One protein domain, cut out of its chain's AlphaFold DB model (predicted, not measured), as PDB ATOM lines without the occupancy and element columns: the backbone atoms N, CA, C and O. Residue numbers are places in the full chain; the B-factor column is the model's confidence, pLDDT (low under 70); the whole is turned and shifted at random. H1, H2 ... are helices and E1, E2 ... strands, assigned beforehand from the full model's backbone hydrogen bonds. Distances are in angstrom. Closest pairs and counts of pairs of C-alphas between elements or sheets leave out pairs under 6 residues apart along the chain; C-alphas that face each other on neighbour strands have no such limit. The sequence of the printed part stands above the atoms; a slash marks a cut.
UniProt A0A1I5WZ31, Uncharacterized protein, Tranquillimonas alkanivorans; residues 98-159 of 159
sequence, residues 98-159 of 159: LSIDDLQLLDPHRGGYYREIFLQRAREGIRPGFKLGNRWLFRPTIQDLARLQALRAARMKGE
ATOM      1  N   LEU A  98     156.691 157.380  97.045       92.38
ATOM      2  CA  LEU A  98     155.570 156.960  96.224       92.38
ATOM      3  C   LEU A  98     154.521 156.267  97.088       92.38
ATOM      4  O   LEU A  98     154.843 155.418  97.924       92.38
ATOM      5  N   SER A  99     153.260 156.606  96.859       90.69
ATOM      6  CA  SER A  99     152.116 155.843  97.338       90.69
ATOM      7  C   SER A  99     151.840 154.662  96.407       90.69
ATOM      8  O   SER A  99     152.399 154.549  95.318       90.69
ATOM      9  N   ILE A 100     150.936 153.775  96.817       87.62
ATOM     10  CA  ILE A 100     150.463 152.696  95.940       87.62
ATOM     11  C   ILE A 100     149.796 153.266  94.680       87.62
ATOM     12  O   ILE A 100     149.961 152.691  93.607       87.62
ATOM     13  N   ASP A 101     149.101 154.397  94.799       85.69
ATOM     14  CA  ASP A 101     148.410 155.038  93.680       85.69
ATOM     15  C   ASP A 101     149.423 155.599  92.665       85.69
ATOM     16  O   ASP A 101     149.256 155.427  91.458       85.69
ATOM     17  N   ASP A 102     150.539 156.168  93.139       87.94
ATOM     18  CA  ASP A 102     151.635 156.602  92.261       87.94
ATOM     19  C   ASP A 102     152.267 155.418  91.522       87.94
ATOM     20  O   ASP A 102     152.545 155.495  90.327       87.94
ATOM     21  N   LEU A 103     152.469 154.292  92.212       86.81
ATOM     22  CA  LEU A 103     153.018 153.085  91.592       86.81
ATOM     23  C   LEU A 103     152.088 152.496  90.528       86.81
ATOM     24  O   LEU A 103     152.564 151.983  89.516       86.81
ATOM     25  N   GLN A 104     150.773 152.576  90.739       84.06
ATOM     26  CA  GLN A 104     149.782 152.176  89.740       84.06
ATOM     27  C   GLN A 104     149.822 153.090  88.514       84.06
ATOM     28  O   GLN A 104     149.786 152.600  87.388       84.06
ATOM     29  N   LEU A 105     149.956 154.403  88.718       83.38
ATOM     30  CA  LEU A 105     150.094 155.367  87.626       83.38
ATOM     31  C   LEU A 105     151.355 155.106  86.780       83.38
ATOM     32  O   LEU A 105     151.351 155.307  85.564       83.38
ATOM     33  N   LEU A 106     152.436 154.654  87.419       83.31
ATOM     34  CA  LEU A 106     153.720 154.396  86.766       83.31
ATOM     35  C   LEU A 106     153.768 153.090  85.965       83.31
ATOM     36  O   LEU A 106     154.538 153.004  85.007       83.31
ATOM     37  N   ASP A 107     152.932 152.107  86.292       76.06
ATOM     38  CA  ASP A 107     152.832 150.839  85.563       76.06
ATOM     39  C   ASP A 107     151.400 150.625  85.044       76.06
ATOM     40  O   ASP A 107     150.660 149.840  85.631       76.06
ATOM     41  N   PRO A 108     150.981 151.293  83.950       62.88
ATOM     42  CA  PRO A 108     149.614 151.208  83.426       62.88
ATOM     43  C   PRO A 108     149.309 149.897  82.677       62.88
ATOM     44  O   PRO A 108     148.188 149.711  82.212       62.88
ATOM     45  N   HIS A 109     150.291 149.002  82.506       61.59
ATOM     46  CA  HIS A 109     150.162 147.804  81.665       61.59
ATOM     47  C   HIS A 109     149.739 146.537  82.416       61.59
ATOM     48  O   HIS A 109     149.536 145.498  81.786       61.59
ATOM     49  N   ARG A 110     149.609 146.577  83.741       55.69
ATOM     50  CA  ARG A 110     149.120 145.439  84.531       55.69
ATOM     51  C   ARG A 110     147.653 145.722  84.955       55.69
ATOM     52  O   ARG A 110     147.130 146.820  84.833       55.69
ATOM     53  N   GLY A 111     146.874 144.706  85.300       52.72
ATOM     54  CA  GLY A 111     145.444 144.875  85.630       52.72
ATOM     55  C   GLY A 111     145.208 145.180  87.114       52.72
ATOM     56  O   GLY A 111     146.118 145.028  87.919       52.72
ATOM     57  N   GLY A 112     143.965 145.515  87.491       53.31
ATOM     58  CA  GLY A 112     143.497 146.014  88.804       53.31
ATOM     59  C   GLY A 112     143.815 145.254  90.116       53.31
ATOM     60  O   GLY A 112     143.244 145.599  91.144       53.31
ATOM     61  N   TYR A 113     144.741 144.286  90.148       54.84
ATOM     62  CA  TYR A 113     145.157 143.515  91.342       54.84
ATOM     63  C   TYR A 113     146.435 144.054  92.026       54.84
ATOM     64  O   TYR A 113     147.197 143.330  92.663       54.84
ATOM     65  N   TYR A 114     146.705 145.350  91.893       72.81
ATOM     66  CA  TYR A 114     148.017 145.936  92.179       72.81
ATOM     67  C   TYR A 114     148.405 146.067  93.645       72.81
ATOM     68  O   TYR A 114     149.583 145.946  93.985       72.81
ATOM     69  N   ARG A 115     147.441 146.366  94.522       79.38
ATOM     70  CA  ARG A 115     147.760 146.729  95.908       79.38
ATOM     71  C   ARG A 115     148.460 145.582  96.625       79.38
ATOM     72  O   ARG A 115     149.524 145.783  97.199       79.38
ATOM     73  N   GLU A 116     147.886 144.387  96.569       84.00
ATOM     74  CA  GLU A 116     148.456 143.209  97.222       84.00
ATOM     75  C   GLU A 116     149.812 142.833  96.636       84.00
ATOM     76  O   GLU A 116     150.712 142.525  97.404       84.00
ATOM     77  N   ILE A 117     150.011 142.976  95.322       84.06
ATOM     78  CA  ILE A 117     151.303 142.716  94.672       84.06
ATOM     79  C   ILE A 117     152.387 143.671  95.184       84.06
ATOM     80  O   ILE A 117     153.493 143.229  95.493       84.06
ATOM     81  N   PHE A 118     152.104 144.972  95.304       82.75
ATOM     82  CA  PHE A 118     153.083 145.921  95.847       82.75
ATOM     83  C   PHE A 118     153.396 145.641  97.316       82.75
ATOM     84  O   PHE A 118     154.556 145.702  97.717       82.75
ATOM     85  N   LEU A 119     152.387 145.274  98.106       84.62
ATOM     86  CA  LEU A 119     152.583 144.885  99.503       84.62
ATOM     87  C   LEU A 119     153.369 143.578  99.641       84.62
ATOM     88  O   LEU A 119     154.230 143.477 100.510       84.62
ATOM     89  N   GLN A 120     153.090 142.597  98.787       84.62
ATOM     90  CA  GLN A 120     153.810 141.330  98.701       84.62
ATOM     91  C   GLN A 120     155.284 141.593  98.374       84.62
ATOM     92  O   GLN A 120     156.158 141.208  99.142       84.62
ATOM     93  N   ARG A 121     155.561 142.373  97.321       84.00
ATOM     94  CA  ARG A 121     156.925 142.768  96.930       84.00
ATOM     95  C   ARG A 121     157.657 143.564  98.005       84.00
ATOM     96  O   ARG A 121     158.872 143.431  98.120       84.00
ATOM     97  N   ALA A 122     156.945 144.382  98.783       84.31
ATOM     98  CA  ALA A 122     157.524 145.085  99.924       84.31
ATOM     99  C   ALA A 122     157.966 144.110 101.018       84.31
ATOM    100  O   ALA A 122     159.073 144.219 101.536       84.31
ATOM    101  N   ARG A 123     157.110 143.133 101.345       83.81
ATOM    102  CA  ARG A 123     157.402 142.085 102.336       83.81
ATOM    103  C   ARG A 123     158.536 141.165 101.892       83.81
ATOM    104  O   ARG A 123     159.316 140.729 102.726       83.81
ATOM    105  N   GLU A 124     158.630 140.902 100.593       84.69
ATOM    106  CA  GLU A 124     159.688 140.097  99.972       84.69
ATOM    107  C   GLU A 124     160.992 140.884  99.755       84.69
ATOM    108  O   GLU A 124     161.979 140.320  99.296       84.69
ATOM    109  N   GLY A 125     161.016 142.190 100.054       78.12
ATOM    110  CA  GLY A 125     162.196 143.043  99.878       78.12
ATOM    111  C   GLY A 125     162.535 143.387  98.422       78.12
ATOM    112  O   GLY A 125     163.516 144.081  98.176       78.12
ATOM    113  N   ILE A 126     161.716 142.962  97.455       82.88
ATOM    114  CA  ILE A 126     161.908 143.234  96.021       82.88
ATOM    115  C   ILE A 126     161.760 144.728  95.726       82.88
ATOM    116  O   ILE A 126     162.472 145.282  94.890       82.88
ATOM    117  N   ARG A 127     160.818 145.392  96.405       82.81
ATOM    118  CA  ARG A 127     160.639 146.842  96.323       82.81
ATOM    119  C   ARG A 127     160.596 147.423  97.733       82.81
ATOM    120  O   ARG A 127     159.563 147.277  98.385       82.81
ATOM    121  N   PRO A 128     161.671 148.080  98.203       83.94
ATOM    122  CA  PRO A 128     161.717 148.642  99.543       83.94
ATOM    123  C   PRO A 128     160.543 149.591  99.781       83.94
ATOM    124  O   PRO A 128     160.370 150.605  99.096       83.94
ATOM    125  N   GLY A 129     159.720 149.231 100.756       87.50
ATOM    126  CA  GLY A 129     158.604 150.029 101.219       87.50
ATOM    127  C   GLY A 129     158.519 149.942 102.729       87.50
ATOM    128  O   GLY A 129     158.914 148.943 103.332       87.50
ATOM    129  N   PHE A 130     157.998 150.988 103.347       89.56
ATOM    130  CA  PHE A 130     157.766 151.009 104.780       89.56
ATOM    131  C   PHE A 130     156.378 151.553 105.080       89.56
ATOM    132  O   PHE A 130     155.737 152.225 104.265       89.56
ATOM    133  N   LYS A 131     155.895 151.219 106.273       89.75
ATOM    134  CA  LYS A 131     154.593 151.665 106.745       89.75
ATOM    135  C   LYS A 131     154.764 152.910 107.607       89.75
ATOM    136  O   LYS A 131     155.474 152.864 108.608       89.75
ATOM    137  N   LEU A 132     154.069 153.983 107.245       88.38
ATOM    138  CA  LEU A 132     153.998 155.218 108.020       88.38
ATOM    139  C   LEU A 132     152.538 155.485 108.393       88.38
ATOM    140  O   LEU A 132     151.682 155.744 107.540       88.38
ATOM    141  N   GLY A 133     152.216 155.328 109.679       84.94
ATOM    142  CA  GLY A 133     150.826 155.236 110.125       84.94
ATOM    143  C   GLY A 133     150.097 154.071 109.441       84.94
ATOM    144  O   GLY A 133     150.475 152.913 109.599       84.94
ATOM    145  N   ASN A 134     149.053 154.371 108.663       84.62
ATOM    146  CA  ASN A 134     148.266 153.369 107.928       84.62
ATOM    147  C   ASN A 134     148.633 153.252 106.441       84.62
ATOM    148  O   ASN A 134     148.016 152.463 105.724       84.62
ATOM    149  N   ARG A 135     149.621 154.017 105.970       87.00
ATOM    150  CA  ARG A 135     150.001 154.070 104.555       87.00
ATOM    151  C   ARG A 135     151.292 153.306 104.315       87.00
ATOM    152  O   ARG A 135     152.176 153.297 105.167       87.00
ATOM    153  N   TRP A 136     151.373 152.673 103.153       90.50
ATOM    154  CA  TRP A 136     152.617 152.131 102.627       90.50
ATOM    155  C   TRP A 136     153.227 153.154 101.686       90.50
ATOM    156  O   TRP A 136     152.537 153.650 100.796       90.50
ATOM    157  N   LEU A 137     154.494 153.459 101.926       93.44
ATOM    158  CA  LEU A 137     155.281 154.392 101.143       93.44
ATOM    159  C   LEU A 137     156.500 153.664 100.591       93.44
ATOM    160  O   LEU A 137     157.063 152.788 101.252       93.44
ATOM    161  N   PHE A 138     156.892 154.024  99.376       93.44
ATOM    162  CA  PHE A 138     157.933 153.342  98.623       93.44
ATOM    163  C   PHE A 138     158.961 154.343  98.135       93.44
ATOM    164  O   PHE A 138     158.613 155.432  97.678       93.44
ATOM    165  N   ARG A 139     160.236 153.962  98.191       92.69
ATOM    166  CA  ARG A 139     161.287 154.783  97.592       92.69
ATOM    167  C   ARG A 139     161.159 154.709  96.061       92.69
ATOM    168  O   ARG A 139     160.928 153.611  95.532       92.69
ATOM    169  N   PRO A 140     161.226 155.842  95.344       92.06
ATOM    170  CA  PRO A 140     161.264 155.814  93.891       92.06
ATOM    171  C   PRO A 140     162.571 155.185  93.400       92.06
ATOM    172  O   PRO A 140     163.575 155.156  94.106       92.06
ATOM    173  N   THR A 141     162.552 154.684  92.175       91.69
ATOM    174  CA  THR A 141     163.751 154.411  91.379       91.69
ATOM    175  C   THR A 141     164.008 155.583  90.435       91.69
ATOM    176  O   THR A 141     163.102 156.381  90.181       91.69
ATOM    177  N   ILE A 142     165.199 155.662  89.839       90.38
ATOM    178  CA  ILE A 142     165.503 156.701  88.844       90.38
ATOM    179  C   ILE A 142     164.524 156.675  87.651       90.38
ATOM    180  O   ILE A 142     164.107 157.714  87.144       90.38
ATOM    181  N   GLN A 143     164.062 155.481  87.257       89.62
ATOM    182  CA  GLN A 143     163.069 155.313  86.192       89.62
ATOM    183  C   GLN A 143     161.695 155.865  86.594       89.62
ATOM    184  O   GLN A 143     161.014 156.478  85.768       89.62
ATOM    185  N   ASP A 144     161.294 155.678  87.856       90.81
ATOM    186  CA  ASP A 144     160.049 156.250  88.374       90.81
ATOM    187  C   ASP A 144     160.107 157.782  88.343       90.81
ATOM    188  O   ASP A 144     159.145 158.419  87.912       90.81
ATOM    189  N   LEU A 145     161.240 158.375  88.745       88.31
ATOM    190  CA  LEU A 145     161.440 159.828  88.734       88.31
ATOM    191  C   LEU A 145     161.323 160.400  87.319       88.31
ATOM    192  O   LEU A 145     160.513 161.304  87.093       88.31
ATOM    193  N   ALA A 146     162.048 159.824  86.358       87.19
ATOM    194  CA  ALA A 146     161.994 160.242  84.959       87.19
ATOM    195  C   ALA A 146     160.565 160.150  84.390       87.19
ATOM    196  O   ALA A 146     160.082 161.059  83.707       87.19
ATOM    197  N   ARG A 147     159.841 159.073  84.716       86.50
ATOM    198  CA  ARG A 147     158.467 158.874  84.245       86.50
ATOM    199  C   ARG A 147     157.475 159.836  84.902       86.50
ATOM    200  O   ARG A 147     156.615 160.372  84.207       86.50
ATOM    201  N   LEU A 148     157.599 160.109  86.203       83.69
ATOM    202  CA  LEU A 148     156.772 161.108  86.890       83.69
ATOM    203  C   LEU A 148     156.984 162.512  86.320       83.69
ATOM    204  O   LEU A 148     156.011 163.244  86.126       83.69
ATOM    205  N   GLN A 149     158.232 162.886  86.028       83.44
ATOM    206  CA  GLN A 149     158.546 164.158  85.377       83.44
ATOM    207  C   GLN A 149     157.869 164.255  84.003       83.44
ATOM    208  O   GLN A 149     157.201 165.252  83.719       83.44
ATOM    209  N   ALA A 150     157.950 163.197  83.188       82.94
ATOM    210  CA  ALA A 150     157.291 163.144  81.884       82.94
ATOM    211  C   ALA A 150     155.758 163.269  81.987       82.94
ATOM    212  O   ALA A 150     155.150 164.037  81.241       82.94
ATOM    213  N   LEU A 151     155.130 162.574  82.943       80.50
ATOM    214  CA  LEU A 151     153.682 162.647  83.176       80.50
ATOM    215  C   LEU A 151     153.230 164.049  83.614       80.50
ATOM    216  O   LEU A 151     152.212 164.550  83.136       80.50
ATOM    217  N   ARG A 152     153.997 164.710  84.488       79.00
ATOM    218  CA  ARG A 152     153.716 166.091  84.918       79.00
ATOM    219  C   ARG A 152     153.859 167.082  83.765       79.00
ATOM    220  O   ARG A 152     152.992 167.934  83.590       79.00
ATOM    221  N   ALA A 153     154.903 166.939  82.951       75.69
ATOM    222  CA  ALA A 153     155.119 167.781  81.777       75.69
ATOM    223  C   ALA A 153     154.015 167.606  80.719       75.69
ATOM    224  O   ALA A 153     153.598 168.585  80.105       75.69
ATOM    225  N   ALA A 154     153.517 166.380  80.522       76.38
ATOM    226  CA  ALA A 154     152.408 166.108  79.610       76.38
ATOM    227  C   ALA A 154     151.098 166.763  80.077       76.38
ATOM    228  O   ALA A 154     150.363 167.309  79.258       76.38
ATOM    229  N   ARG A 155     150.832 166.771  81.391       70.81
ATOM    230  CA  ARG A 155     149.635 167.398  81.966       70.81
ATOM    231  C   ARG A 155     149.606 168.916  81.763       70.81
ATOM    232  O   ARG A 155     148.550 169.440  81.449       70.81
ATOM    233  N   MET A 156     150.750 169.598  81.867       60.00
ATOM    234  CA  MET A 156     150.825 171.055  81.651       60.00
ATOM    235  C   MET A 156     150.778 171.482  80.176       60.00
ATOM    236  O   MET A 156     150.631 172.663  79.897       60.00
ATOM    237  N   LYS A 157     150.942 170.555  79.224       60.62
ATOM    238  CA  LYS A 157     150.818 170.842  77.781       60.62
ATOM    239  C   LYS A 157     149.411 170.586  77.230       60.62
ATOM    240  O   LYS A 157     149.172 170.862  76.059       60.62
ATOM    241  N   GLY A 158     148.535 169.984  78.033       56.53
ATOM    242  CA  GLY A 158     147.145 169.687  77.678       56.53
ATOM    243  C   GLY A 158     146.125 170.664  78.270       56.53
ATOM    244  O   GLY A 158     144.931 170.426  78.104       56.53
ATOM    245  N   GLU A 159     146.592 171.707  78.961       47.69
ATOM    246  CA  GLU A 159     145.821 172.878  79.412       47.69
ATOM    247  C   GLU A 159     146.113 174.067  78.489       47.69
ATOM    248  O   GLU A 159     145.161 174.827  78.204       47.69
TER     249      GLU A 159
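AT A GLANCE: This is residues 98 to 159 of the 159 residues of an uncharacterized protein of Tranquillimonas alkanivorans (UniProt A0A1I5WZ31). A small body of two short helices, H1 and H2, and a two-stranded hairpin, E1 and E2, continues into a longer helix, H3, whose far part sticks out as an arm with residues 152 to 159. H1 lies in the middle, with H2 and the hairpin to one end of it and the near part of H3 crossing close to its last residue. The printed part has 62 residues, with three named helices and two named strands in the order H1, H2, E1, E2, H3; the sheet, in the order E1 - E2, is antiparallel, and the class is mostly helix. The whole is only just loose, close to compact, with a radius of gyration of the C-alphas of 12.8 A, and its elongated outline spans 39 by 23 by 21 A.

IN THESE COORDINATES: H1 takes residues 100 to 106 and is 9.9 A long, beginning at C-alpha 100 at (150.463, 152.696, 95.940). H2 takes residues 114 to 123, 14.4 A long. E1, residues 129 to 132, measures 9.7 A, and E2, residues 135 to 138, measures 9.9 A; C-alpha 138 is at (157.933, 153.342, 98.623). H3, residues 142 to 156, is 21.8 A long and ends at C-alpha 156 at (150.825, 171.055, 81.651).

HOW THE PARTS SIT: H1 and H2 only just touch, with 3 pairs of C-alphas within 8 A, the closest being those of Ile 100 and Arg 115, 6.6 A apart. Their lines stand at 72 degrees, only just about perpendicular. The closest C-alphas of H1 and E2 are those of Ile 100 and Trp 136, 7.0 A apart. E1 and E2 form a hairpin, antiparallel at 147 degrees, with N 130 and O 137 at 2.9 A and N 135 and O 132 at 3.1 A, within hydrogen-bond range. The closest C-alphas of H2 and E1 are those of Ala 122 and Gly 129, 5.2 A apart. H3 only just touches H1, with 3 pairs of C-alphas within 8 A and with residues 144 to 148 alone; the closest C-alphas are those of Leu 106 and Asp 144, 6.8 A apart. Their lines are about perpendicular, at 78 degrees. H2 and H3 are apart. In H1, H2 and H3 every O i to N i+4 pair is within hydrogen-bond range.

THE WHOLE: The two C-alphas farthest apart are those of Glu 124 and Glu 159, 41.1 A. Residues 152 to 159, of which 152 to 156 belong to H3, stand free; the body without them spans 29 by 22 by 20 A. The printed part has no cut, and no link is long. The mean pLDDT of the printed part is 80.5, and residues 108 to 113 and 156 to 159 are under 70.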